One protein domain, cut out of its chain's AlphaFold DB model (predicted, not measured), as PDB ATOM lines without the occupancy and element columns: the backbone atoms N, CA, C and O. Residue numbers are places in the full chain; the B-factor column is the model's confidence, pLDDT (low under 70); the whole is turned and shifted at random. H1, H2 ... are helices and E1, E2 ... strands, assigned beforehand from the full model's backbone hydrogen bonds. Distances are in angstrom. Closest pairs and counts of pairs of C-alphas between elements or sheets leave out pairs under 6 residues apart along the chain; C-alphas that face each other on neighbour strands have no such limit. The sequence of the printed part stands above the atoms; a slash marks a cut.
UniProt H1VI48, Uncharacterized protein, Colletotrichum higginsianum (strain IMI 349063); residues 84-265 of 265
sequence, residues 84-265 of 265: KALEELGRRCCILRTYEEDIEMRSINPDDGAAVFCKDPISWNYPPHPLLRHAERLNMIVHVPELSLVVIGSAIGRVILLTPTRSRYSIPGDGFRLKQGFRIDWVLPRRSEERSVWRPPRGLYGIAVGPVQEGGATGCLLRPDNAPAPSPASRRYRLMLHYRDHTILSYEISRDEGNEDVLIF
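Overview. This is residues 84 to 265 of the 265 residues of an uncharacterized protein of Colletotrichum higginsianum (strain IMI 349063) (UniProt H1VI48). Two twisted sheets, E4 E5 E6 E7 and E8 E9 E10 E11, lie partly face to face as a loose sandwich, and the long hairpin E6 and E7 runs on past it as an arm. A small three-stranded sheet, E1 E2 E3, packs on E7 in that arm, with H1 near one end of it, and the loop of residues 212 to 236 reaches far from the sandwich. The printed part has 182 residues and runs H1 E1 E2 E3 E4 E5 E6 E7 H2 E8 E9 E10 E11; each sheet is antiparallel, its strands ordered as named. The class is mostly strand. The whole is only just compact, close to loose, with a radius of gyration of the C-alphas of 18.8 A, and flat, spanning 55 by 53 by 25 A.

Along the chain. H1 is residues 84 to 92, beginning at C-alpha 84 (15.355, -56.027, -68.212). E1 is residues 94 to 98, E2 102 to 107 and E3 115 to 119. E4 is residues 138 to 144 and E5 149 to 154. E6, residues 158 to 173, is 33.2 A long and ends at C-alpha 173 (5.468, -32.565, -70.538); E7, residues 176 to 188, is 33.6 A long. E6 bends by 99 degrees at residue 169, and E7 by 58 degrees at residue 179. H2 is residues 191 to 195. E8 is residues 204 to 211, E9 237 to 243, E10 248 to 255, and E11 262 to 264, ending at C-alpha 264 (-6.697, -39.349, -38.030).

Arrangement. The strands of the sandwich's two sheets stand at 41 degrees; the closest C-alphas of E5 and E8 are those of Gly 153 and Ile 207, 6.8 A apart. The sheets are strongly twisted, and each is a meander, every strand the antiparallel neighbour of the one before, as is E1 E2 E3. In the hairpin E6 and E7, N 165 and O 181 are 2.8 A apart, within hydrogen-bond range; in the hairpin E8 and E9, N 240 and O 208 are 2.8 A apart. The closest C-alphas of E3 and E7 are those of Val 116 and Gly 181, 5.8 A apart. In the hairpin E1 and E2, N 97 and O 104 are 2.8 A apart. H1 and H2 are on none of the sheets, H1 only just not on E4 E5 E6 E7, and are apart; in both, every O i to N i+4 pair is within hydrogen-bond range.

Size, cuts and confidence. The C-alphas of Asp 174 and Gly 219, the two farthest apart, are 60.7 A apart. The printed part has no cut. The links E3 to E4 and E8 to E9 are long. Mean pLDDT of the printed part is 83.1, with residues 124 to 134 and 214 to 234 under 70.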
ATOM      1  N   LYS A  84      16.808 -55.925 -68.414       87.44
ATOM      2  CA  LYS A  84      15.355 -56.027 -68.212       87.44
ATOM      3  C   LYS A  84      14.990 -55.868 -66.741       87.44
ATOM      4  O   LYS A  84      14.051 -55.145 -66.421       87.44
ATOM      5  N   ALA A  85      15.755 -56.491 -65.845       86.75
ATOM      6  CA  ALA A  85      15.564 -56.333 -64.408       86.75
ATOM      7  C   ALA A  85      15.779 -54.879 -63.951       86.75
ATOM      8  O   ALA A  85      15.013 -54.379 -63.128       86.75
ATOM      9  N   LEU A  86      16.779 -54.180 -64.502       83.94
ATOM     10  CA  LEU A  86      17.024 -52.765 -64.206       83.94
ATOM     11  C   LEU A  86      15.916 -51.849 -64.733       83.94
ATOM     12  O   LEU A  86      15.488 -50.945 -64.019       83.94
ATOM     13  N   GLU A  87      15.432 -52.087 -65.951       84.19
ATOM     14  CA  GLU A  87      14.298 -51.356 -66.521       84.19
ATOM     15  C   GLU A  87      13.029 -51.579 -65.684       84.19
ATOM     16  O   GLU A  87      12.307 -50.630 -65.377       84.19
ATOM     17  N   GLU A  88      12.780 -52.812 -65.239       86.00
ATOM     18  CA  GLU A  88      11.633 -53.128 -64.389       86.00
ATOM     19  C   GLU A  88      11.742 -52.480 -63.003       86.00
ATOM     20  O   GLU A  88      10.762 -51.924 -62.496       86.00
ATOM     21  N   LEU A  89      12.940 -52.472 -62.412       85.25
ATOM     22  CA  LEU A  89      13.211 -51.763 -61.163       85.25
ATOM     23  C   LEU A  89      12.988 -50.256 -61.335       85.25
ATOM     24  O   LEU A  89      12.267 -49.647 -60.545       85.25
ATOM     25  N   GLY A  90      13.534 -49.665 -62.400       81.69
ATOM     26  CA  GLY A  90      13.363 -48.249 -62.727       81.69
ATOM     27  C   GLY A  90      11.898 -47.854 -62.920       81.69
ATOM     28  O   GLY A  90      11.505 -46.746 -62.567       81.69
ATOM     29  N   ARG A  91      11.054 -48.773 -63.406       81.56
ATOM     30  CA  ARG A  91       9.604 -48.559 -63.555       81.56
ATOM     31  C   ARG A  91       8.824 -48.676 -62.248       81.56
ATOM     32  O   ARG A  91       7.702 -48.163 -62.182       81.56
ATOM     33  N   ARG A  92       9.332 -49.406 -61.253       83.56
ATOM     34  CA  ARG A  92       8.632 -49.672 -59.982       83.56
ATOM     35  C   ARG A  92       9.089 -48.767 -58.849       83.56
ATOM     36  O   ARG A  92       8.284 -48.474 -57.972       83.56
ATOM     37  N   CYS A  93      10.337 -48.328 -58.879       86.81
ATOM     38  CA  CYS A  93      10.947 -47.562 -57.808       86.81
ATOM     39  C   CYS A  93      11.013 -46.069 -58.138       86.81
ATOM     40  O   CYS A  93      11.170 -45.664 -59.292       86.81
ATOM     41  N   CYS A  94      10.928 -45.263 -57.088       89.75
ATOM     42  CA  CYS A  94      11.178 -43.831 -57.102       89.75
ATOM     43  C   CYS A  94      12.175 -43.492 -55.992       89.75
ATOM     44  O   CYS A  94      12.387 -44.276 -55.063       89.75
ATOM     45  N   ILE A  95      12.792 -42.324 -56.092       92.06
ATOM     46  CA  ILE A  95      13.612 -41.746 -55.035       92.06
ATOM     47  C   ILE A  95      12.819 -40.590 -54.448       92.06
ATOM     48  O   ILE A  95      12.537 -39.621 -55.150       92.06
ATOM     49  N   LEU A  96      12.488 -40.693 -53.164       94.12
ATOM     50  CA  LEU A  96      11.983 -39.581 -52.369       94.12
ATOM     51  C   LEU A  96      13.165 -38.939 -51.641       94.12
ATOM     52  O   LEU A  96      13.922 -39.624 -50.953       94.12
ATOM     53  N   ARG A  97      13.335 -37.633 -51.811       94.12
ATOM     54  CA  ARG A  97      14.357 -36.827 -51.153       94.12
ATOM     55  C   ARG A  97      13.682 -35.750 -50.333       94.12
ATOM     56  O   ARG A  97      12.759 -35.093 -50.803       94.12
ATOM     57  N   THR A  98      14.188 -35.559 -49.129       94.69
ATOM     58  CA  THR A  98      13.848 -34.419 -48.296       94.69
ATOM     59  C   THR A  98      15.065 -33.507 -48.229       94.69
ATOM     60  O   THR A  98      16.199 -33.956 -48.044       94.69
ATOM     61  N   TYR A  99      14.828 -32.227 -48.456       90.81
ATOM     62  CA  TYR A  99      15.806 -31.164 -48.301       90.81
ATOM     63  C   TYR A  99      15.543 -30.442 -46.976       90.81
ATOM     64  O   TYR A  99      14.871 -30.963 -46.084       90.81
ATOM     65  N   GLU A 100      16.120 -29.256 -46.819       87.38
ATOM     66  CA  GLU A 100      15.891 -28.434 -45.635       87.38
ATOM     67  C   GLU A 100      14.415 -28.047 -45.512       87.38
ATOM     68  O   GLU A 100      13.792 -28.358 -44.503       87.38
ATOM     69  N   GLU A 101      13.840 -27.496 -46.575       87.56
ATOM     70  CA  GLU A 101      12.448 -27.035 -46.587       87.56
ATOM     71  C   GLU A 101      11.580 -27.818 -47.574       87.56
ATOM     72  O   GLU A 101      10.366 -27.695 -47.549       87.56
ATOM     73  N   ASP A 102      12.164 -28.660 -48.429       92.56
ATOM     74  CA  ASP A 102      11.466 -29.152 -49.617       92.56
ATOM     75  C   ASP A 102      11.430 -30.675 -49.718       92.56
ATOM     76  O   ASP A 102      12.288 -31.386 -49.192       92.56
ATOM     77  N   ILE A 103      10.450 -31.187 -50.462       95.56
ATOM     78  CA  ILE A 103      10.322 -32.610 -50.780       95.56
ATOM     79  C   ILE A 103      10.371 -32.784 -52.295       95.56
ATOM     80  O   ILE A 103       9.585 -32.183 -53.026       95.56
ATOM     81  N   GLU A 104      11.259 -33.652 -52.767       95.12
ATOM     82  CA  GLU A 104      11.366 -34.041 -54.173       95.12
ATOM     83  C   GLU A 104      11.102 -35.538 -54.319       95.12
ATOM     84  O   GLU A 104      11.677 -36.356 -53.606       95.12
ATOM     85  N   MET A 105      10.291 -35.920 -55.301       93.81
ATOM     86  CA  MET A 105      10.204 -37.297 -55.770       93.81
ATOM     87  C   MET A 105      10.641 -37.380 -57.225       93.81
ATOM     88  O   MET A 105      10.107 -36.677 -58.079       93.81
ATOM     89  N   ARG A 106      11.576 -38.283 -57.519       90.88
ATOM     90  CA  ARG A 106      12.092 -38.515 -58.870       90.88
ATOM     91  C   ARG A 106      12.016 -39.989 -59.248       90.88
ATOM     92  O   ARG A 106      12.249 -40.859 -58.411       90.88
ATOM     93  N   SER A 107      11.739 -40.264 -60.519       87.38
ATOM     94  CA  SER A 107      11.879 -41.611 -61.075       87.38
ATOM     95  C   SER A 107      13.347 -42.038 -61.119       87.38
ATOM     96  O   SER A 107      14.247 -41.222 -61.312       87.38
ATOM     97  N   ILE A 108      13.607 -43.331 -60.930       85.56
ATOM     98  CA  ILE A 108      14.955 -43.896 -61.120       85.56
ATOM     99  C   ILE A 108      15.273 -44.047 -62.611       85.56
ATOM    100  O   ILE A 108      16.441 -44.073 -62.997       85.56
ATOM    101  N   ASN A 109      14.242 -44.161 -63.448       81.62
ATOM    102  CA  ASN A 109      14.422 -44.351 -64.875       81.62
ATOM    103  C   ASN A 109      15.053 -43.096 -65.510       81.62
ATOM    104  O   ASN A 109      14.451 -42.027 -65.414       81.62
ATOM    105  N   PRO A 110      16.217 -43.200 -66.180       70.00
ATOM    106  CA  PRO A 110      16.870 -42.055 -66.817       70.00
ATOM    107  C   PRO A 110      16.006 -41.367 -67.884       70.00
ATOM    108  O   PRO A 110      16.175 -40.171 -68.109       70.00
ATOM    109  N   ASP A 111      15.070 -42.092 -68.505       73.19
ATOM    110  CA  ASP A 111      14.161 -41.534 -69.515       73.19
ATOM    111  C   ASP A 111      13.064 -40.648 -68.898       73.19
ATOM    112  O   ASP A 111      12.498 -39.773 -69.557       73.19
ATOM    113  N   ASP A 112      12.747 -40.872 -67.621       76.12
ATOM    114  CA  ASP A 112      11.757 -40.105 -66.875       76.12
ATOM    115  C   ASP A 112      12.482 -38.931 -66.188       76.12
ATOM    116  O   ASP A 112      12.782 -38.952 -64.998       76.12
ATOM    117  N   GLY A 113      12.797 -37.887 -66.962       70.94
ATOM    118  CA  GLY A 113      13.551 -36.715 -66.485       70.94
ATOM    119  C   GLY A 113      12.798 -35.788 -65.517       70.94
ATOM    120  O   GLY A 113      13.356 -34.788 -65.069       70.94
ATOM    121  N   ALA A 114      11.538 -36.092 -65.199       82.62
ATOM    122  CA  ALA A 114      10.688 -35.253 -64.362       82.62
ATOM    123  C   ALA A 114      10.832 -35.587 -62.873       82.62
ATOM    124  O   ALA A 114      10.869 -36.757 -62.482       82.62
ATOM    125  N   ALA A 115      10.820 -34.553 -62.037       88.50
ATOM    126  CA  ALA A 115      10.691 -34.683 -60.593       88.50
ATOM    127  C   ALA A 115       9.460 -33.907 -60.111       88.50
ATOM    128  O   ALA A 115       9.181 -32.812 -60.597       88.50
ATOM    129  N   VAL A 116       8.724 -34.475 -59.157       91.62
ATOM    130  CA  VAL A 116       7.665 -33.767 -58.432       91.62
ATOM    131  C   VAL A 116       8.303 -33.068 -57.252       91.62
ATOM    132  O   VAL A 116       8.983 -33.711 -56.456       91.62
ATOM    133  N   PHE A 117       8.073 -31.767 -57.138       93.44
ATOM    134  CA  PHE A 117       8.642 -30.940 -56.088       93.44
ATOM    135  C   PHE A 117       7.526 -30.290 -55.276       93.44
ATOM    136  O   PHE A 117       6.607 -29.699 -55.841       93.44
ATOM    137  N   CYS A 118       7.611 -30.388 -53.955       93.50
ATOM    138  CA  CYS A 118       6.768 -29.649 -53.031       93.50
ATOM    139  C   CYS A 118       7.667 -28.739 -52.207       93.50
ATOM    140  O   CYS A 118       8.493 -29.221 -51.428       93.50
ATOM    141  N   LYS A 119       7.514 -27.433 -52.435       92.50
ATOM    142  CA  LYS A 119       8.269 -26.411 -51.727       92.50
ATOM    143  C   LYS A 119       7.606 -26.114 -50.388       92.50
ATOM    144  O   LYS A 119       6.402 -25.865 -50.376       92.50
ATOM    145  N   ASP A 120       8.395 -26.096 -49.321       88.50
ATOM    146  CA  ASP A 120       8.003 -25.586 -48.003       88.50
ATOM    147  C   ASP A 120       6.633 -26.109 -47.486       88.50
ATOM    148  O   ASP A 120       5.693 -25.346 -47.237       88.50
ATOM    149  N   PRO A 121       6.473 -27.439 -47.316       88.38
ATOM    150  CA  PRO A 121       5.205 -28.067 -46.939       88.38
ATOM    151  C   PRO A 121       4.792 -27.795 -45.483       88.38
ATOM    152  O   PRO A 121       3.689 -28.154 -45.068       88.38
ATOM    153  N   ILE A 122       5.683 -27.205 -44.682       85.38
ATOM    154  CA  ILE A 122       5.500 -26.948 -43.247       85.38
ATOM    155  C   ILE A 122       5.450 -25.455 -42.914       85.38
ATOM    156  O   ILE A 122       5.415 -25.109 -41.729       85.38
ATOM    157  N   SER A 123       5.413 -24.575 -43.913       70.69
ATOM    158  CA  SER A 123       5.308 -23.134 -43.714       70.69
ATOM    159  C   SER A 123       3.932 -22.730 -43.207       70.69
ATOM    160  O   SER A 123       2.899 -22.845 -43.864       70.69
ATOM    161  N   TRP A 124       3.923 -22.241 -41.971       62.06
ATOM    162  CA  TRP A 124       2.724 -21.698 -41.345       62.06
ATOM    163  C   TRP A 124       3.047 -20.423 -40.571       62.06
ATOM    164  O   TRP A 124       2.631 -20.322 -39.425       62.06
ATOM    165  N   ASN A 125       3.815 -19.483 -41.141       58.31
ATOM    166  CA  ASN A 125       4.016 -18.103 -40.641       58.31
ATOM    167  C   ASN A 125       4.213 -17.932 -39.115       58.31
ATOM    168  O   ASN A 125       3.920 -16.873 -38.560       58.31
ATOM    169  N   TYR A 126       4.674 -18.964 -38.412       56.97
ATOM    170  CA  TYR A 126       4.854 -18.935 -36.973       56.97
ATOM    171  C   TYR A 126       6.324 -18.641 -36.776       56.97
ATOM    172  O   TYR A 126       7.118 -19.435 -37.283       56.97
ATOM    173  N   PRO A 127       6.707 -17.537 -36.112       55.81
ATOM    174  CA  PRO A 127       8.111 -17.249 -35.911       55.81
ATOM    175  C   PRO A 127       8.702 -18.459 -35.188       55.81
ATOM    176  O   PRO A 127       8.280 -18.748 -34.058       55.81
ATOM    177  N   PRO A 128       9.602 -19.230 -35.829       60.72
ATOM    178  CA  PRO A 128      10.309 -20.256 -35.099       60.72
ATOM    179  C   PRO A 128      10.975 -19.525 -33.940       60.72
ATOM    180  O   PRO A 128      11.546 -18.443 -34.125       60.72
ATOM    181  N   HIS A 129      10.852 -20.071 -32.725       66.38
ATOM    182  CA  HIS A 129      11.640 -19.575 -31.599       66.38
ATOM    183  C   HIS A 129      13.071 -19.367 -32.117       66.38
ATOM    184  O   HIS A 129      13.534 -20.257 -32.822       66.38
ATOM    185  N   PRO A 130      13.782 -18.258 -31.842       67.25
ATOM    186  CA  PRO A 130      15.026 -17.918 -32.551       67.25
ATOM    187  C   PRO A 130      16.055 -19.062 -32.645       67.25
ATOM    188  O   PRO A 130      16.764 -19.200 -33.634       67.25
ATOM    189  N   LEU A 131      16.062 -19.944 -31.640       67.81
ATOM    190  CA  LEU A 131      16.870 -21.170 -31.563       67.81
ATOM    191  C   LEU A 131      16.467 -22.314 -32.524       67.81
ATOM    192  O   LEU A 131      17.178 -23.309 -32.609       67.81
ATOM    193  N   LEU A 132      15.329 -22.215 -33.209       68.81
ATOM    194  CA  LEU A 132      14.753 -23.215 -34.117       68.81
ATOM    195  C   LEU A 132      14.806 -22.776 -35.586       68.81
ATOM    196  O   LEU A 132      14.357 -23.521 -36.448       68.81
ATOM    197  N   ARG A 133      15.391 -21.611 -35.892       65.81
ATOM    198  CA  ARG A 133      15.506 -21.080 -37.263       65.81
ATOM    199  C   ARG A 133      16.304 -21.986 -38.213       65.81
ATOM    200  O   ARG A 133      16.164 -21.887 -39.419       65.81
ATOM    201  N   HIS A 134      17.141 -22.870 -37.671       68.31
ATOM    202  CA  HIS A 134      17.910 -23.865 -38.432       68.31
ATOM    203  C   HIS A 134      17.375 -25.296 -38.252       68.31
ATOM    204  O   HIS A 134      18.022 -26.265 -38.642       68.31
ATOM    205  N   ALA A 135      16.218 -25.440 -37.603       74.19
ATOM    206  CA  ALA A 135      15.596 -26.720 -37.281       74.19
ATOM    207  C   ALA A 135      14.444 -27.067 -38.241       74.19
ATOM    208  O   ALA A 135      13.664 -27.971 -37.955       74.19
ATOM    209  N   GLU A 136      14.325 -26.359 -39.365       79.12
ATOM    210  CA  GLU A 136      13.249 -26.555 -40.348       79.12
ATOM    211  C   GLU A 136      13.425 -27.849 -41.154       79.12
ATOM    212  O   GLU A 136      12.444 -28.422 -41.625       79.12
ATOM    213  N   ARG A 137      14.651 -28.390 -41.160       87.00
ATOM    214  CA  ARG A 137      15.046 -29.623 -41.849       87.00
ATOM    215  C   ARG A 137      14.057 -30.768 -41.678       87.00
ATOM    216  O   ARG A 137      13.800 -31.229 -40.566       87.00
ATOM    217  N   LEU A 138      13.619 -31.300 -42.813       91.88
ATOM    218  CA  LEU A 138      12.836 -32.525 -42.933       91.88
ATOM    219  C   LEU A 138      13.754 -33.752 -42.794       91.88
ATOM    220  O   LEU A 138      14.200 -34.336 -43.784       91.88
ATOM    221  N   ASN A 139      14.088 -34.120 -41.557       91.56
ATOM    222  CA  ASN A 139      15.128 -35.112 -41.261       91.56
ATOM    223  C   ASN A 139      14.629 -36.408 -40.605       91.56
ATOM    224  O   ASN A 139      15.406 -37.356 -40.491       91.56
ATOM    225  N   MET A 140      13.373 -36.477 -40.163       94.94
ATOM    226  CA  MET A 140      12.829 -37.666 -39.500       94.94
ATOM    227  C   MET A 140      11.911 -38.414 -40.464       94.94
ATOM    228  O   MET A 140      10.786 -37.985 -40.672       94.94
ATOM    229  N   ILE A 141      12.357 -39.515 -41.070       96.00
ATOM    230  CA  ILE A 141      11.563 -40.238 -42.079       96.00
ATOM    231  C   ILE A 141      11.230 -41.641 -41.577       96.00
ATOM    232  O   ILE A 141      12.127 -42.406 -41.226       96.00
ATOM    233  N   VAL A 142       9.945 -41.993 -41.586       96.06
ATOM    234  CA  VAL A 142       9.439 -43.337 -41.269       96.06
ATOM    235  C   VAL A 142       8.440 -43.759 -42.341       96.06
ATOM    236  O   VAL A 142       7.585 -42.979 -42.742       96.06
ATOM    237  N   HIS A 143       8.531 -45.000 -42.812       94.19
ATOM    238  CA  HIS A 143       7.602 -45.563 -43.792       94.19
ATOM    239  C   HIS A 143       6.685 -46.596 -43.130       94.19
ATOM    240  O   HIS A 143       7.160 -47.442 -42.374       94.19
ATOM    241  N   VAL A 144       5.392 -46.538 -43.454       92.62
ATOM    242  CA  VAL A 144       4.353 -47.487 -43.038       92.62
ATOM    243  C   VAL A 144       3.791 -48.156 -44.299       92.62
ATOM    244  O   VAL A 144       2.868 -47.614 -44.920       92.62
ATOM    245  N   PRO A 145       4.359 -49.304 -44.719       88.81
ATOM    246  CA  PRO A 145       3.974 -49.980 -45.958       88.81
ATOM    247  C   PRO A 145       2.485 -50.315 -46.037       88.81
ATOM    248  O   PRO A 145       1.876 -50.184 -47.093       88.81
ATOM    249  N   GLU A 146       1.892 -50.730 -44.923       85.88
ATOM    250  CA  GLU A 146       0.507 -51.194 -44.844       85.88
ATOM    251  C   GLU A 146      -0.500 -50.076 -45.128       85.88
ATOM    252  O   GLU A 146      -1.583 -50.345 -45.641       85.88
ATOM    253  N   LEU A 147      -0.123 -48.825 -44.848       88.12
ATOM    254  CA  LEU A 147      -0.925 -47.638 -45.142       88.12
ATOM    255  C   LEU A 147      -0.462 -46.911 -46.414       88.12
ATOM    256  O   LEU A 147      -0.987 -45.838 -46.713       88.12
ATOM    257  N   SER A 148       0.535 -47.431 -47.142       90.56
ATOM    258  CA  SER A 148       1.216 -46.714 -48.234       90.56
ATOM    259  C   SER A 148       1.605 -45.285 -47.829       90.56
ATOM    260  O   SER A 148       1.348 -44.331 -48.565       90.56
ATOM    261  N   LEU A 149       2.147 -45.123 -46.618       93.19
ATOM    262  CA  LEU A 149       2.364 -43.815 -46.004       93.19
ATOM    263  C   LEU A 149       3.839 -43.590 -45.681       93.19
ATOM    264  O   LEU A 149       4.517 -44.461 -45.137       93.19
ATOM    265  N   VAL A 150       4.327 -42.392 -45.971       96.25
ATOM    266  CA  VAL A 150       5.624 -41.891 -45.527       96.25
ATOM    267  C   VAL A 150       5.372 -40.743 -44.561       96.25
ATOM    268  O   VAL A 150       4.727 -39.753 -44.895       96.25
ATOM    269  N   VAL A 151       5.884 -40.887 -43.350       97.25
ATOM    270  CA  VAL A 151       5.819 -39.890 -42.289       97.25
ATOM    271  C   VAL A 151       7.138 -39.128 -42.275       97.25
ATOM    272  O   VAL A 151       8.199 -39.741 -42.152       97.25
ATOM    273  N   ILE A 152       7.077 -37.805 -42.412       97.31
ATOM    274  CA  ILE A 152       8.255 -36.933 -42.493       97.31
ATOM    275  C   ILE A 152       8.162 -35.863 -41.407       97.31
ATOM    276  O   ILE A 152       7.341 -34.958 -41.491       97.31
ATOM    277  N   GLY A 153       8.995 -35.954 -40.381       94.88
ATOM    278  CA  GLY A 153       9.108 -34.979 -39.307       94.88
ATOM    279  C   GLY A 153      10.190 -33.932 -39.552       94.88
ATOM    280  O   GLY A 153      11.251 -34.217 -40.113       94.88
ATOM    281  N   SER A 154       9.908 -32.726 -39.066       92.12
ATOM    282  CA  SER A 154      10.839 -31.612 -38.943       92.12
ATOM    283  C   SER A 154      11.090 -31.295 -37.474       92.12
ATOM    284  O   SER A 154      10.174 -31.311 -36.639       92.12
ATOM    285  N   ALA A 155      12.332 -30.932 -37.157       89.19
ATOM    286  CA  ALA A 155      12.725 -30.538 -35.809       89.19
ATOM    287  C   ALA A 155      12.018 -29.254 -35.320       89.19
ATOM    288  O   ALA A 155      12.033 -28.980 -34.119       89.19
ATOM    289  N   ILE A 156      11.311 -28.518 -36.188       87.81
ATOM    290  CA  ILE A 156      10.428 -27.403 -35.802       87.81
ATOM    291  C   ILE A 156       9.218 -27.839 -34.955       87.81
ATOM    292  O   ILE A 156       8.570 -26.994 -34.334       87.81
ATOM    293  N   GLY A 157       8.882 -29.135 -34.914       89.31
ATOM    294  CA  GLY A 157       7.699 -29.618 -34.189       89.31
ATOM    295  C   GLY A 157       6.529 -30.042 -35.069       89.31
ATOM    296  O   GLY A 157       5.420 -30.134 -34.543       89.31
ATOM    297  N   ARG A 158       6.750 -30.241 -36.376       91.19
ATOM    298  CA  ARG A 158       5.719 -30.620 -37.353       91.19
ATOM    299  C   ARG A 158       6.074 -31.913 -38.070       91.19
ATOM    300  O   ARG A 158       7.248 -32.222 -38.254       91.19
ATOM    301  N   VAL A 159       5.051 -32.641 -38.488       94.94
ATOM    302  CA  VAL A 159       5.144 -33.926 -39.170       94.94
ATOM    303  C   VAL A 159       4.182 -33.946 -40.346       94.94
ATOM    304  O   VAL A 159       3.024 -33.575 -40.217       94.94
ATOM    305  N   ILE A 160       4.659 -34.393 -41.493       96.06
ATOM    306  CA  ILE A 160       3.911 -34.514 -42.736       96.06
ATOM    307  C   ILE A 160       3.529 -35.978 -42.912       96.06
ATOM    308  O   ILE A 160       4.375 -36.864 -42.777       96.06
ATOM    309  N   LEU A 161       2.267 -36.223 -43.243       96.56
ATOM    310  CA  LEU A 161       1.779 -37.506 -43.726       96.56
ATOM    311  C   LEU A 161       1.709 -37.434 -45.253       96.56
ATOM    312  O   LEU A 161       0.966 -36.620 -45.804       96.56
ATOM    313  N   LEU A 162       2.530 -38.238 -45.925       96.31
ATOM    314  CA  LEU A 162       2.704 -38.224 -47.373       96.31
ATOM    315  C   LEU A 162       2.355 -39.590 -47.961       96.31
ATOM    316  O   LEU A 162       2.924 -40.608 -47.576       96.31
ATOM    317  N   THR A 163       1.479 -39.600 -48.960       94.88
ATOM    318  CA  THR A 163       1.137 -40.785 -49.749       94.88
ATOM    319  C   THR A 163       1.868 -40.752 -51.088       94.88
ATOM    320  O   THR A 163       1.591 -39.868 -51.904       94.88
ATOM    321  N   PRO A 164       2.770 -41.703 -51.382       93.19
ATOM    322  CA  PRO A 164       3.304 -41.880 -52.725       93.19
ATOM    323  C   PRO A 164       2.186 -42.270 -53.696       93.19
ATOM    324  O   PRO A 164       1.410 -43.188 -53.439       93.19
ATOM    325  N   THR A 165       2.111 -41.593 -54.835       90.88
ATOM    326  CA  THR A 165       1.104 -41.826 -55.870       90.88
ATOM    327  C   THR A 165       1.759 -42.248 -57.178       90.88
ATOM    328  O   THR A 165       2.901 -41.907 -57.499       90.88
ATOM    329  N   ARG A 166       1.022 -43.027 -57.967       88.06
ATOM    330  CA  ARG A 166       1.464 -43.467 -59.288       88.06
ATOM    331  C   ARG A 166       0.317 -43.366 -60.275       88.06
ATOM    332  O   ARG A 166      -0.718 -44.004 -60.105       88.06
ATOM    333  N   SER A 167       0.532 -42.611 -61.342       85.12
ATOM    334  CA  SER A 167      -0.394 -42.550 -62.464       85.12
ATOM    335  C   SER A 167      -0.295 -43.819 -63.315       85.12
ATOM    336  O   SER A 167       0.796 -44.339 -63.576       85.12
ATOM    337  N   ARG A 168      -1.448 -44.305 -63.790       82.12
ATOM    338  CA  ARG A 168      -1.528 -45.402 -64.774       82.12
ATOM    339  C   ARG A 168      -0.964 -44.981 -66.130       82.12
ATOM    340  O   ARG A 168      -0.390 -45.802 -66.843       82.12
ATOM    341  N   TYR A 169      -1.091 -43.697 -66.455       82.62
ATOM    342  CA  TYR A 169      -0.622 -43.115 -67.703       82.62
ATOM    343  C   TYR A 169       0.553 -42.180 -67.445       82.62
ATOM    344  O   TYR A 169       0.601 -41.457 -66.453       82.62
ATOM    345  N   SER A 170       1.512 -42.192 -68.363       81.19
ATOM    346  CA  SER A 170       2.576 -41.197 -68.362       81.19
ATOM    347  C   SER A 170       1.980 -39.849 -68.734       81.19
ATOM    348  O   SER A 170       1.480 -39.716 -69.846       81.19
ATOM    349  N   ILE A 171       2.072 -38.871 -67.843       83.12
ATOM    350  CA  ILE A 171       1.725 -37.484 -68.141       83.12
ATOM    351  C   ILE A 171       2.878 -36.917 -68.983       83.12
ATOM    352  O   ILE A 171       4.022 -36.933 -68.508       83.12
ATOM    353  N   PRO A 172       2.638 -36.525 -70.246       83.88
ATOM    354  CA  PRO A 172       3.660 -35.900 -71.071       83.88
ATOM    355  C   PRO A 172       3.848 -34.434 -70.657       83.88
ATOM    356  O   PRO A 172       2.873 -33.737 -70.382       83.88
ATOM    357  N   GLY A 173       5.095 -33.977 -70.627       77.56
ATOM    358  CA  GLY A 173       5.468 -32.565 -70.538       77.56
ATOM    359  C   GLY A 173       6.523 -32.222 -71.591       77.56
ATOM    360  O   GLY A 173       6.930 -33.096 -72.362       77.56
ATOM    361  N   ASP A 174       6.982 -30.971 -71.617       78.62
ATOM    362  CA  ASP A 174       8.021 -30.519 -72.551       78.62
ATOM    363  C   ASP A 174       9.341 -31.266 -72.309       78.62
ATOM    364  O   ASP A 174      10.122 -30.942 -71.417       78.62
ATOM    365  N   GLY A 175       9.574 -32.315 -73.102       77.50
ATOM    366  CA  GLY A 175      10.785 -33.136 -73.037       77.50
ATOM    367  C   GLY A 175      10.848 -34.118 -71.863       77.50
ATOM    368  O   GLY A 175      11.900 -34.713 -71.644       77.50
ATOM    369  N   PHE A 176       9.756 -34.328 -71.118       80.81
ATOM    370  CA  PHE A 176       9.746 -35.260 -69.986       80.81
ATOM    371  C   PHE A 176       8.456 -36.071 -69.855       80.81
ATOM    372  O   PHE A 176       7.407 -35.762 -70.421       80.81
ATOM    373  N   ARG A 177       8.547 -37.140 -69.061       82.69
ATOM    374  CA  ARG A 177       7.451 -38.055 -68.742       82.69
ATOM    375  C   ARG A 177       7.316 -38.181 -67.234       82.69
ATOM    376  O   ARG A 177       8.276 -38.536 -66.557       82.69
ATOM    377  N   LEU A 178       6.121 -37.913 -66.715       85.25
ATOM    378  CA  LEU A 178       5.818 -38.039 -65.293       85.25
ATOM    379  C   LEU A 178       4.853 -39.204 -65.046       85.25
ATOM    380  O   LEU A 178       3.780 -39.281 -65.642       85.25
ATOM    381  N   LYS A 179       5.233 -40.127 -64.160       86.50
ATOM    382  CA  LYS A 179       4.395 -41.277 -63.757       86.50
ATOM    383  C   LYS A 179       4.209 -41.396 -62.255       86.50
ATOM    384  O   LYS A 179       3.205 -41.944 -61.814       86.50
ATOM    385  N   GLN A 180       5.197 -40.966 -61.489       89.38
ATOM    386  CA  GLN A 180       5.243 -41.094 -60.040       89.38
ATOM    387  C   GLN A 180       5.109 -39.701 -59.441       89.38
ATOM    388  O   GLN A 180       5.588 -38.729 -60.021       89.38
ATOM    389  N   GLY A 181       4.458 -39.612 -58.296       91.62
ATOM    390  CA  GLY A 181       4.315 -38.380 -57.548       91.62
ATOM    391  C   GLY A 181       3.945 -38.690 -56.114       91.62
ATOM    392  O   GLY A 181       4.084 -39.817 -55.643       91.62
ATOM    393  N   PHE A 182       3.471 -37.684 -55.404       94.81
ATOM    394  CA  PHE A 182       2.966 -37.870 -54.059       94.81
ATOM    395  C   PHE A 182       1.868 -36.866 -53.759       94.81
ATOM    396  O   PHE A 182       1.749 -35.831 -54.415       94.81
ATOM    397  N   ARG A 183       1.078 -37.192 -52.744       94.19
ATOM    398  CA  ARG A 183       0.088 -36.317 -52.134       94.19
ATOM    399  C   ARG A 183       0.491 -36.097 -50.683       94.19
ATOM    400  O   ARG A 183       0.866 -37.048 -50.003       94.19
ATOM    401  N   ILE A 184       0.425 -34.855 -50.221       94.75
ATOM    402  CA  ILE A 184       0.483 -34.553 -48.790       94.75
ATOM    403  C   ILE A 184      -0.943 -34.657 -48.269       94.75
ATOM    404  O   ILE A 184      -1.807 -33.903 -48.711       94.75
ATOM    405  N   ASP A 185      -1.185 -35.607 -47.376       93.75
ATOM    406  CA  ASP A 185      -2.510 -35.831 -46.800       93.75
ATOM    407  C   ASP A 185      -2.750 -34.871 -45.639       93.75
ATOM    408  O   ASP A 185      -3.769 -34.187 -45.585       93.75
ATOM    409  N   TRP A 186      -1.779 -34.786 -44.726       94.25
ATOM    410  CA  TRP A 186      -1.902 -33.999 -43.504       94.25
ATOM    411  C   TRP A 186      -0.563 -33.431 -43.045       94.25
ATOM    412  O   TRP A 186       0.493 -34.022 -43.263       94.25
ATOM    413  N   VAL A 187      -0.632 -32.306 -42.333       93.94
ATOM    414  CA  VAL A 187       0.467 -31.775 -41.524       93.94
ATOM    415  C   VAL A 187      -0.001 -31.743 -40.074       93.94
ATOM    416  O   VAL A 187      -1.039 -31.155 -39.763       93.94
ATOM    417  N   LEU A 188       0.749 -32.419 -39.211       93.94
ATOM    418  CA  LEU A 188       0.509 -32.569 -37.785       93.94
ATOM    419  C   LEU A 188       1.544 -31.774 -36.973       93.94
ATOM    420  O   LEU A 188       2.712 -31.749 -37.356       93.94
ATOM    421  N   PRO A 189       1.172 -31.180 -35.831       92.94
ATOM    422  CA  PRO A 189      -0.199 -30.996 -35.359       92.94
ATOM    423  C   PRO A 189      -1.049 -30.191 -36.345       92.94
ATOM    424  O   PRO A 189      -0.531 -29.371 -37.105       92.94
ATOM    425  N   ARG A 190      -2.363 -30.441 -36.363       90.56
ATOM    426  CA  ARG A 190      -3.278 -29.752 -37.283       90.56
ATOM    427  C   ARG A 190      -3.273 -28.256 -36.989       90.56
ATOM    428  O   ARG A 190      -3.117 -27.824 -35.849       90.56
ATOM    429  N   ARG A 191      -3.568 -27.435 -37.998       85.25
ATOM    430  CA  ARG A 191      -3.631 -25.972 -37.832       85.25
ATOM    431  C   ARG A 191      -4.584 -25.529 -36.709       85.25
ATOM    432  O   ARG A 191      -4.325 -24.529 -36.044       85.25
ATOM    433  N   SER A 192      -5.686 -26.248 -36.494       85.38
ATOM    434  CA  SER A 192      -6.627 -26.015 -35.387       85.38
ATOM    435  C   SER A 192      -6.028 -26.337 -34.011       85.38
ATOM    436  O   SER A 192      -6.254 -25.588 -33.058       85.38
ATOM    437  N   GLU A 193      -5.238 -27.406 -33.919       87.06
ATOM    438  CA  GLU A 193      -4.525 -27.833 -32.707       87.06
ATOM    439  C   GLU A 193      -3.418 -26.833 -32.357       87.06
ATOM    440  O   GLU A 193      -3.300 -26.413 -31.207       87.06
ATOM    441  N   GLU A 194      -2.669 -26.360 -33.360       84.19
ATOM    442  CA  GLU A 194      -1.660 -25.315 -33.165       84.19
ATOM    443  C   GLU A 194      -2.275 -23.994 -32.686       84.19
ATOM    444  O   GLU A 194      -1.747 -23.368 -31.769       84.19
ATOM    445  N   ARG A 195      -3.411 -23.577 -33.265       82.19
ATOM    446  CA  ARG A 195      -4.142 -22.368 -32.830       82.19
ATOM    447  C   ARG A 195      -4.644 -22.469 -31.396       82.19
ATOM    448  O   ARG A 195      -4.703 -21.461 -30.703       82.19
ATOM    449  N   SER A 196      -4.994 -23.676 -30.972       82.00
ATOM    450  CA  SER A 196      -5.481 -23.955 -29.623       82.00
ATOM    451  C   SER A 196      -4.332 -24.231 -28.635       82.00
ATOM    452  O   SER A 196      -4.585 -24.661 -27.517       82.00
ATOM    453  N   VAL A 197      -3.075 -23.977 -29.039       78.94
ATOM    454  CA  VAL A 197      -1.846 -24.102 -28.228       78.94
ATOM    455  C   VAL A 197      -1.582 -25.536 -27.734       78.94
ATOM    456  O   VAL A 197      -0.915 -25.751 -26.730       78.94
ATOM    457  N   TRP A 198      -2.052 -26.549 -28.469       77.69
ATOM    458  CA  TRP A 198      -1.744 -27.955 -28.153       77.69
ATOM    459  C   TRP A 198      -0.313 -28.332 -28.519       77.69
ATOM    460  O   TRP A 198       0.254 -29.257 -27.944       77.69
ATOM    461  N   ARG A 199       0.281 -27.619 -29.481       84.06
ATOM    462  CA  ARG A 199       1.676 -27.816 -29.868       84.06
ATOM    463  C   ARG A 199       2.595 -27.108 -28.868       84.06
ATOM    464  O   ARG A 199       2.528 -25.878 -28.769       84.06
ATOM    465  N   PRO A 200       3.513 -27.829 -28.211       84.00
ATOM    466  CA  PRO A 200       4.528 -27.204 -27.378       84.00
ATOM    467  C   PRO A 200       5.410 -26.234 -28.182       84.00
ATOM    468  O   PRO A 200       5.774 -26.536 -29.323       84.00
ATOM    469  N   PRO A 201       5.848 -25.097 -27.607       81.06
ATOM    470  CA  PRO A 201       6.769 -24.152 -28.248       81.06
ATOM    471  C   PRO A 201       8.223 -24.659 -28.182       81.06
ATOM    472  O   PRO A 201       9.147 -23.973 -27.724       81.06
ATOM    473  N   ARG A 202       8.421 -25.921 -28.560       84.81
ATOM    474  CA  ARG A 202       9.668 -26.674 -28.445       84.81
ATOM    475  C   ARG A 202       9.875 -27.493 -29.709       84.81
ATOM    476  O   ARG A 202       8.920 -27.871 -30.376       84.81
ATOM    477  N   GLY A 203      11.137 -27.746 -30.039       87.38
ATOM    478  CA  GLY A 203      11.467 -28.577 -31.191       87.38
ATOM    479  C   GLY A 203      11.032 -30.030 -30.994       87.38
ATOM    480  O   GLY A 203      10.921 -30.501 -29.856       87.38
ATOM    481  N   LEU A 204      10.824 -30.731 -32.104       91.56
ATOM    482  CA  LEU A 204      10.601 -32.174 -32.110       91.56
ATOM    483  C   LEU A 204      11.930 -32.886 -31.844       91.56
ATOM    484  O   LEU A 204      12.942 -32.553 -32.459       91.56
ATOM    485  N   TYR A 205      11.933 -33.853 -30.933       92.88
ATOM    486  CA  TYR A 205      13.079 -34.724 -30.681       92.88
ATOM    487  C   TYR A 205      13.051 -35.954 -31.592       92.88
ATOM    488  O   TYR A 205      14.085 -36.352 -32.124       92.88
ATOM    489  N   GLY A 206      11.863 -36.518 -31.820       94.81
ATOM    490  CA  GLY A 206      11.688 -37.692 -32.665       94.81
ATOM    491  C   GLY A 206      10.229 -38.007 -32.978       94.81
ATOM    492  O   GLY A 206       9.305 -37.461 -32.367       94.81
ATOM    493  N   ILE A 207      10.047 -38.928 -33.923       97.44
ATOM    494  CA  ILE A 207       8.763 -39.556 -34.244       97.44
ATOM    495  C   ILE A 207       8.860 -41.065 -34.036       97.44
ATOM    496  O   ILE A 207       9.908 -41.664 -34.279       97.44
ATOM    497  N   ALA A 208       7.758 -41.682 -33.627       97.06
ATOM    498  CA  ALA A 208       7.621 -43.131 -33.577       97.06
ATOM    499  C   ALA A 208       6.281 -43.545 -34.182       97.06
ATOM    500  O   ALA A 208       5.270 -42.880 -33.963       97.06
ATOM    501  N   VAL A 209       6.279 -44.642 -34.939       95.81
ATOM    502  CA  VAL A 209       5.062 -45.217 -35.518       95.81
ATOM    503  C   VAL A 209       5.035 -46.712 -35.252       95.81
ATOM    504  O   VAL A 209       6.040 -47.392 -35.452       95.81
ATOM    505  N   GLY A 210       3.892 -47.231 -34.815       91.75
ATOM    506  CA  GLY A 210       3.703 -48.664 -34.605       91.75
ATOM    507  C   GLY A 210       2.234 -49.069 -34.683       91.75
ATOM    508  O   GLY A 210       1.363 -48.219 -34.505       91.75
ATOM    509  N   PRO A 211       1.927 -50.341 -34.972       90.06
ATOM    510  CA  PRO A 211       0.547 -50.803 -35.038       90.06
ATOM    511  C   PRO A 211      -0.125 -50.725 -33.661       90.06
ATOM    512  O   PRO A 211       0.476 -51.089 -32.647       90.06
ATOM    513  N   VAL A 212      -1.383 -50.286 -33.625       87.25
ATOM    514  CA  VAL A 212      -2.211 -50.327 -32.413       87.25
ATOM    515  C   VAL A 212      -2.572 -51.781 -32.117       87.25
ATOM    516  O   VAL A 212      -2.875 -52.561 -33.022       87.25
ATOM    517  N   GLN A 213      -2.506 -52.160 -30.843       75.25
ATOM    518  CA  GLN A 213      -2.935 -53.482 -30.394       75.25
ATOM    519  C   GLN A 213      -4.466 -53.503 -30.336       75.25
ATOM    520  O   GLN A 213      -5.069 -52.743 -29.579       75.25
ATOM    521  N   GLU A 214      -5.099 -54.350 -31.142       66.38
ATOM    522  CA  GLU A 214      -6.544 -54.573 -31.083       66.38
ATOM    523  C   GLU A 214      -6.831 -55.576 -29.953       66.38
ATOM    524  O   GLU A 214      -6.323 -56.697 -29.951       66.38
ATOM    525  N   GLY A 215      -7.593 -55.159 -28.939       48.62
ATOM    526  CA  GLY A 215      -7.962 -56.025 -27.817       48.62
ATOM    527  C   GLY A 215      -8.929 -57.130 -28.250       48.62
ATOM    528  O   GLY A 215      -9.824 -56.892 -29.057       48.62
ATOM    529  N   GLY A 216      -8.775 -58.336 -27.696       52.53
ATOM    530  CA  GLY A 216      -9.732 -59.432 -27.915       52.53
ATOM    531  C   GLY A 216      -9.152 -60.842 -27.870       52.53
ATOM    532  O   GLY A 216      -9.907 -61.807 -27.913       52.53
ATOM    533  N   ALA A 217      -7.834 -60.989 -27.764       46.81
ATOM    534  CA  ALA A 217      -7.204 -62.295 -27.675       46.81
ATOM    535  C   ALA A 217      -6.851 -62.674 -26.235       46.81
ATOM    536  O   ALA A 217      -6.299 -61.873 -25.477       46.81
ATOM    537  N   THR A 218      -7.112 -63.920 -25.864       43.09
ATOM    538  CA  THR A 218      -6.633 -64.494 -24.607       43.09
ATOM    539  C   THR A 218      -5.103 -64.646 -24.672       43.09
ATOM    540  O   THR A 218      -4.573 -65.109 -25.676       43.09
ATOM    541  N   GLY A 219      -4.370 -64.253 -23.621       49.28
ATOM    542  CA  GLY A 219      -2.927 -64.538 -23.503       49.28
ATOM    543  C   GLY A 219      -1.961 -63.582 -24.223       49.28
ATOM    544  O   GLY A 219      -0.973 -64.044 -24.784       49.28
ATOM    545  N   CYS A 220      -2.205 -62.266 -24.204       52.38
ATOM    546  CA  CYS A 220      -1.334 -61.254 -24.842       52.38
ATOM    547  C   CYS A 220      -1.206 -61.380 -26.371       52.38
ATOM    548  O   CYS A 220      -0.333 -60.759 -26.978       52.38
ATOM    549  N   LEU A 221      -2.072 -62.169 -27.006       49.62
ATOM    550  CA  LEU A 221      -2.152 -62.252 -28.455       49.62
ATOM    551  C   LEU A 221      -2.764 -60.952 -29.018       49.62
ATOM    552  O   LEU A 221      -3.596 -60.297 -28.393       49.62
ATOM    553  N   LEU A 222      -2.329 -60.548 -30.212       54.03
ATOM    554  CA  LEU A 222      -2.778 -59.303 -30.855       54.03
ATOM    555  C   LEU A 222      -4.156 -59.430 -31.538       54.03
ATOM    556  O   LEU A 222      -4.659 -58.430 -32.045       54.03
ATOM    557  N   ARG A 223      -4.734 -60.642 -31.618       54.19
ATOM    558  CA  ARG A 223      -6.061 -60.934 -32.200       54.19
ATOM    559  C   ARG A 223      -6.668 -62.220 -31.623       54.19
ATOM    560  O   ARG A 223      -5.908 -63.157 -31.394       54.19
ATOM    561  N   PRO A 224      -7.999 -62.296 -31.427       58.88
ATOM    562  CA  PRO A 224      -8.674 -63.558 -31.132       58.88
ATOM    563  C   PRO A 224      -8.472 -64.558 -32.279       58.88
ATOM    564  O   PRO A 224      -8.560 -64.159 -33.441       58.88
ATOM    565  N   ASP A 225      -8.287 -65.844 -31.964       59.00
ATOM    566  CA  ASP A 225      -8.003 -66.911 -32.947       59.00
ATOM    567  C   ASP A 225      -9.045 -67.013 -34.079       59.00
ATOM    568  O   ASP A 225      -8.732 -67.449 -35.184       59.00
ATOM    569  N   ASN A 226     -10.277 -66.560 -33.820       62.41
ATOM    570  CA  ASN A 226     -11.406 -66.635 -34.749       62.41
ATOM    571  C   ASN A 226     -11.748 -65.302 -35.442       62.41
ATOM    572  O   ASN A 226     -12.751 -65.229 -36.153       62.41
ATOM    573  N   ALA A 227     -10.974 -64.231 -35.234       60.47
ATOM    574  CA  ALA A 227     -11.211 -62.978 -35.947       60.47
ATOM    575  C   ALA A 227     -10.650 -63.072 -37.376       60.47
ATOM    576  O   ALA A 227      -9.485 -63.450 -37.532       60.47
ATOM    577  N   PRO A 228     -11.408 -62.676 -38.421       59.97
ATOM    578  CA  PRO A 228     -10.836 -62.552 -39.756       59.97
ATOM    579  C   PRO A 228      -9.596 -61.653 -39.683       59.97
ATOM    580  O   PRO A 228      -9.587 -60.651 -38.956       59.97
ATOM    581  N   ALA A 229      -8.527 -62.037 -40.385       57.06
ATOM    582  CA  ALA A 229      -7.325 -61.215 -40.473       57.06
ATOM    583  C   ALA A 229      -7.743 -59.807 -40.934       57.06
ATOM    584  O   ALA A 229      -8.551 -59.702 -41.863       57.06
ATOM    585  N   PRO A 230      -7.268 -58.732 -40.277       57.50
ATOM    586  CA  PRO A 230      -7.657 -57.400 -40.701       57.50
ATOM    587  C   PRO A 230      -7.119 -57.242 -42.120       57.50
ATOM    588  O   PRO A 230      -6.000 -57.679 -42.419       57.50
ATOM    589  N   SER A 231      -7.890 -56.618 -43.004       59.69
ATOM    590  CA  SER A 231      -7.272 -56.147 -44.235       59.69
ATOM    591  C   SER A 231      -6.108 -55.224 -43.827       59.69
ATOM    592  O   SER A 231      -6.258 -54.439 -42.885       59.69
ATOM    593  N   PRO A 232      -4.931 -55.305 -44.472       57.56
ATOM    594  CA  PRO A 232      -3.809 -54.418 -44.159       57.56
ATOM    595  C   PRO A 232      -4.208 -52.933 -44.170       57.56
ATOM    596  O   PRO A 232      -3.669 -52.149 -43.396       57.56
ATOM    597  N   ALA A 233      -5.214 -52.589 -44.985       57.44
ATOM    598  CA  ALA A 233      -5.809 -51.261 -45.098       57.44
ATOM    599  C   ALA A 233      -6.632 -50.818 -43.868       57.44
ATOM    600  O   ALA A 233      -6.712 -49.628 -43.596       57.44
ATOM    601  N   SER A 234      -7.211 -51.739 -43.090       67.44
ATOM    602  CA  SER A 234      -8.028 -51.408 -41.908       67.44
ATOM    603  C   SER A 234      -7.199 -51.250 -40.622       67.44
ATOM    604  O   SER A 234      -7.705 -50.784 -39.598       67.44
ATOM    605  N   ARG A 235      -5.911 -51.617 -40.650       78.44
ATOM    606  CA  ARG A 235      -5.070 -51.628 -39.449       78.44
ATOM    607  C   ARG A 235      -4.773 -50.210 -38.963       78.44
ATOM    608  O   ARG A 235      -4.303 -49.362 -39.720       78.44
ATOM    609  N   ARG A 236      -4.980 -49.975 -37.668       87.69
ATOM    610  CA  ARG A 236      -4.639 -48.703 -37.020       87.69
ATOM    611  C   ARG A 236      -3.175 -48.671 -36.605       87.69
ATOM    612  O   ARG A 236      -2.633 -49.658 -36.104       87.69
ATOM    613  N   TYR A 237      -2.554 -47.513 -36.765       92.44
ATOM    614  CA  TYR A 237      -1.203 -47.220 -36.310       92.44
ATOM    615  C   TYR A 237      -1.229 -46.047 -35.345       92.44
ATOM    616  O   TYR A 237      -2.008 -45.117 -35.503       92.44
ATOM    617  N   ARG A 238      -0.363 -46.079 -34.340       95.38
ATOM    618  CA  ARG A 238      -0.135 -44.965 -33.433       95.38
ATOM    619  C   ARG A 238       1.094 -44.206 -33.891       95.38
ATOM    620  O   ARG A 238       2.175 -44.788 -33.961       95.38
ATOM    621  N   LEU A 239       0.918 -42.924 -34.180       97.00
ATOM    622  CA  LEU A 239       1.983 -41.973 -34.457       97.00
ATOM    623  C   LEU A 239       2.218 -41.123 -33.208       97.00
ATOM    624  O   LEU A 239       1.320 -40.424 -32.748       97.00
ATOM    625  N   MET A 240       3.433 -41.170 -32.676       97.19
ATOM    626  CA  MET A 240       3.853 -40.402 -31.509       97.19
ATOM    627  C   MET A 240       4.875 -39.346 -31.921       97.19
ATOM    628  O   MET A 240       5.886 -39.662 -32.550       97.19
ATOM    629  N   LEU A 241       4.615 -38.099 -31.544       96.25
ATOM    630  CA  LEU A 241       5.502 -36.952 -31.695       96.25
ATOM    631  C   LEU A 241       6.077 -36.623 -30.322       96.25
ATOM    632  O   LEU A 241       5.336 -36.224 -29.424       96.25
ATOM    633  N   HIS A 242       7.389 -36.783 -30.155       96.25
ATOM    634  CA  HIS A 242       8.071 -36.526 -28.888       96.25
ATOM    635  C   HIS A 242       8.811 -35.192 -28.947       96.25
ATOM    636  O   HIS A 242       9.760 -35.034 -29.715       96.25
ATOM    637  N   TYR A 243       8.374 -34.226 -28.144       93.44
ATOM    638  CA  TYR A 243       8.941 -32.881 -28.083       93.44
ATOM    639  C   TYR A 243      10.069 -32.776 -27.048       93.44
ATOM    640  O   TYR A 243      10.200 -33.596 -26.139       93.44
ATOM    641  N   ARG A 244      10.908 -31.739 -27.173       90.44
ATOM    642  CA  ARG A 244      12.064 -31.510 -26.280       90.44
ATOM    643  C   ARG A 244      11.714 -31.239 -24.813       90.44
ATOM    644  O   ARG A 244      12.589 -31.367 -23.969       90.44
ATOM    645  N   ASP A 245      10.488 -30.831 -24.511       90.38
ATOM    646  CA  ASP A 245       9.959 -30.724 -23.142       90.38
ATOM    647  C   ASP A 245       9.378 -32.047 -22.622       90.38
ATOM    648  O   ASP A 245       8.752 -32.069 -21.570       90.38
ATOM    649  N   HIS A 246       9.589 -33.145 -23.351       93.50
ATOM    650  CA  HIS A 246       9.023 -34.465 -23.085       93.50
ATOM    651  C   HIS A 246       7.503 -34.556 -23.232       93.50
ATOM    652  O   HIS A 246       6.935 -35.610 -22.948       93.50
ATOM    653  N   THR A 247       6.848 -33.517 -23.757       93.19
ATOM    654  CA  THR A 247       5.454 -33.625 -24.180       93.19
ATOM    655  C   THR A 247       5.360 -34.610 -25.346       93.19
ATOM    656  O   THR A 247       6.187 -34.597 -26.264       93.19
ATOM    657  N   ILE A 248       4.352 -35.481 -25.307       95.12
ATOM    658  CA  ILE A 248       4.080 -36.459 -26.358       95.12
ATOM    659  C   ILE A 248       2.696 -36.176 -26.927       95.12
ATOM    660  O   ILE A 248       1.704 -36.262 -26.206       95.12
ATOM    661  N   LEU A 249       2.630 -35.878 -28.224       94.81
ATOM    662  CA  LEU A 249       1.367 -35.891 -28.961       94.81
ATOM    663  C   LEU A 249       1.218 -37.253 -29.629       94.81
ATOM    664  O   LEU A 249       2.137 -37.721 -30.298       94.81
ATOM    665  N   SER A 250       0.079 -37.899 -29.420       95.25
ATOM    666  CA  SER A 250      -0.212 -39.225 -29.958       95.25
ATOM    667  C   SER A 250      -1.451 -39.147 -30.831       95.25
ATOM    668  O   SER A 250      -2.492 -38.697 -30.367       95.25
ATOM    669  N   TYR A 251      -1.331 -39.626 -32.062       95.69
ATOM    670  CA  TYR A 251      -2.401 -39.692 -33.051       95.69
ATOM    671  C   TYR A 251      -2.622 -41.145 -33.447       95.69
ATOM    672  O   TYR A 251      -1.651 -41.896 -33.592       95.69
ATOM    673  N   GLU A 252      -3.871 -41.549 -33.658       94.50
ATOM    674  CA  GLU A 252      -4.153 -42.821 -34.320       94.50
ATOM    675  C   GLU A 252      -4.429 -42.565 -35.799       94.50
ATOM    676  O   GLU A 252      -5.254 -41.731 -36.155       94.50
ATOM    677  N   ILE A 253      -3.704 -43.262 -36.669       93.94
ATOM    678  CA  ILE A 253      -3.803 -43.129 -38.119       93.94
ATOM    679  C   ILE A 253      -4.270 -44.446 -38.732       93.94
ATOM    680  O   ILE A 253      -3.825 -45.529 -38.341       93.94
ATOM    681  N   SER A 254      -5.161 -44.362 -39.710       91.25
ATOM    682  CA  SER A 254      -5.584 -45.504 -40.522       91.25
ATOM    683  C   SER A 254      -5.889 -45.064 -41.947       91.25
ATOM    684  O   SER A 254      -5.844 -43.876 -42.276       91.25
ATOM    685  N   ARG A 255      -6.202 -46.031 -42.806       88.19
ATOM    686  CA  ARG A 255      -6.762 -45.782 -44.132       88.19
ATOM    687  C   ARG A 255      -8.252 -46.073 -44.131       88.19
ATOM    688  O   ARG A 255      -8.727 -46.879 -43.331       88.19
ATOM    689  N   ASP A 256      -8.966 -45.380 -45.006       83.75
ATOM    690  CA  ASP A 256     -10.351 -45.715 -45.330       83.75
ATOM    691  C   ASP A 256     -10.435 -47.066 -46.074       83.75
ATOM    692  O   ASP A 256      -9.433 -47.562 -46.598       83.75
ATOM    693  N   GLU A 257     -11.624 -47.663 -46.156       73.56
ATOM    694  CA  GLU A 257     -11.876 -48.941 -46.837       73.56
ATOM    695  C   GLU A 257     -11.463 -48.907 -48.319       73.56
ATOM    696  O   GLU A 257     -10.986 -49.908 -48.856       73.56
ATOM    697  N   GLY A 258     -11.561 -47.737 -48.963       70.62
ATOM    698  CA  GLY A 258     -11.074 -47.500 -50.327       70.62
ATOM    699  C   GLY A 258      -9.553 -47.323 -50.449       70.62
ATOM    700  O   GLY A 258      -9.034 -47.236 -51.559       70.62
ATOM    701  N   ASN A 259      -8.823 -47.261 -49.329       72.44
ATOM    702  CA  ASN A 259      -7.399 -46.914 -49.238       72.44
ATOM    703  C   ASN A 259      -7.040 -45.555 -49.876       72.44
ATOM    704  O   ASN A 259      -5.879 -45.294 -50.201       72.44
ATOM    705  N   GLU A 260      -8.035 -44.689 -50.069       79.56
ATOM    706  CA  GLU A 260      -7.846 -43.394 -50.711       79.56
ATOM    707  C   GLU A 260      -7.358 -42.376 -49.692       79.56
ATOM    708  O   GLU A 260      -6.287 -41.808 -49.879       79.56
ATOM    709  N   ASP A 261      -8.048 -42.221 -48.565       86.38
ATOM    710  CA  ASP A 261      -7.765 -41.154 -47.609       86.38
ATOM    711  C   ASP A 261      -7.184 -41.655 -46.286       86.38
ATOM    712  O   ASP A 261      -7.434 -42.777 -45.834       86.38
ATOM    713  N   VAL A 262      -6.349 -40.802 -45.687       90.12
ATOM    714  CA  VAL A 262      -5.748 -41.027 -44.371       90.12
ATOM    715  C   VAL A 262      -6.679 -40.451 -43.314       90.12
ATOM    716  O   VAL A 262      -6.944 -39.245 -43.302       90.12
ATOM    717  N   LEU A 263      -7.135 -41.312 -42.411       90.06
ATOM    718  CA  LEU A 263      -7.973 -40.958 -41.274       90.06
ATOM    719  C   LEU A 263      -7.096 -40.743 -40.041       90.06
ATOM    720  O   LEU A 263      -6.149 -41.497 -39.816       90.06
ATOM    721  N   ILE A 264      -7.411 -39.709 -39.259       91.56
ATOM    722  CA  ILE A 264      -6.697 -39.349 -38.030       91.56
ATOM    723  C   ILE A 264      -7.713 -39.235 -36.897       91.56
ATOM    724  O   ILE A 264      -8.670 -38.461 -37.015       91.56
ATOM    725  N   PHE A 265      -7.477 -39.976 -35.817       85.69
ATOM    726  CA  PHE A 265      -8.290 -40.002 -34.602       85.69
ATOM    727  C   PHE A 265      -7.511 -39.431 -33.417       85.69
ATOM    728  O   PHE A 265      -6.281 -39.684 -33.327       85.69
TER     729      PHE A 265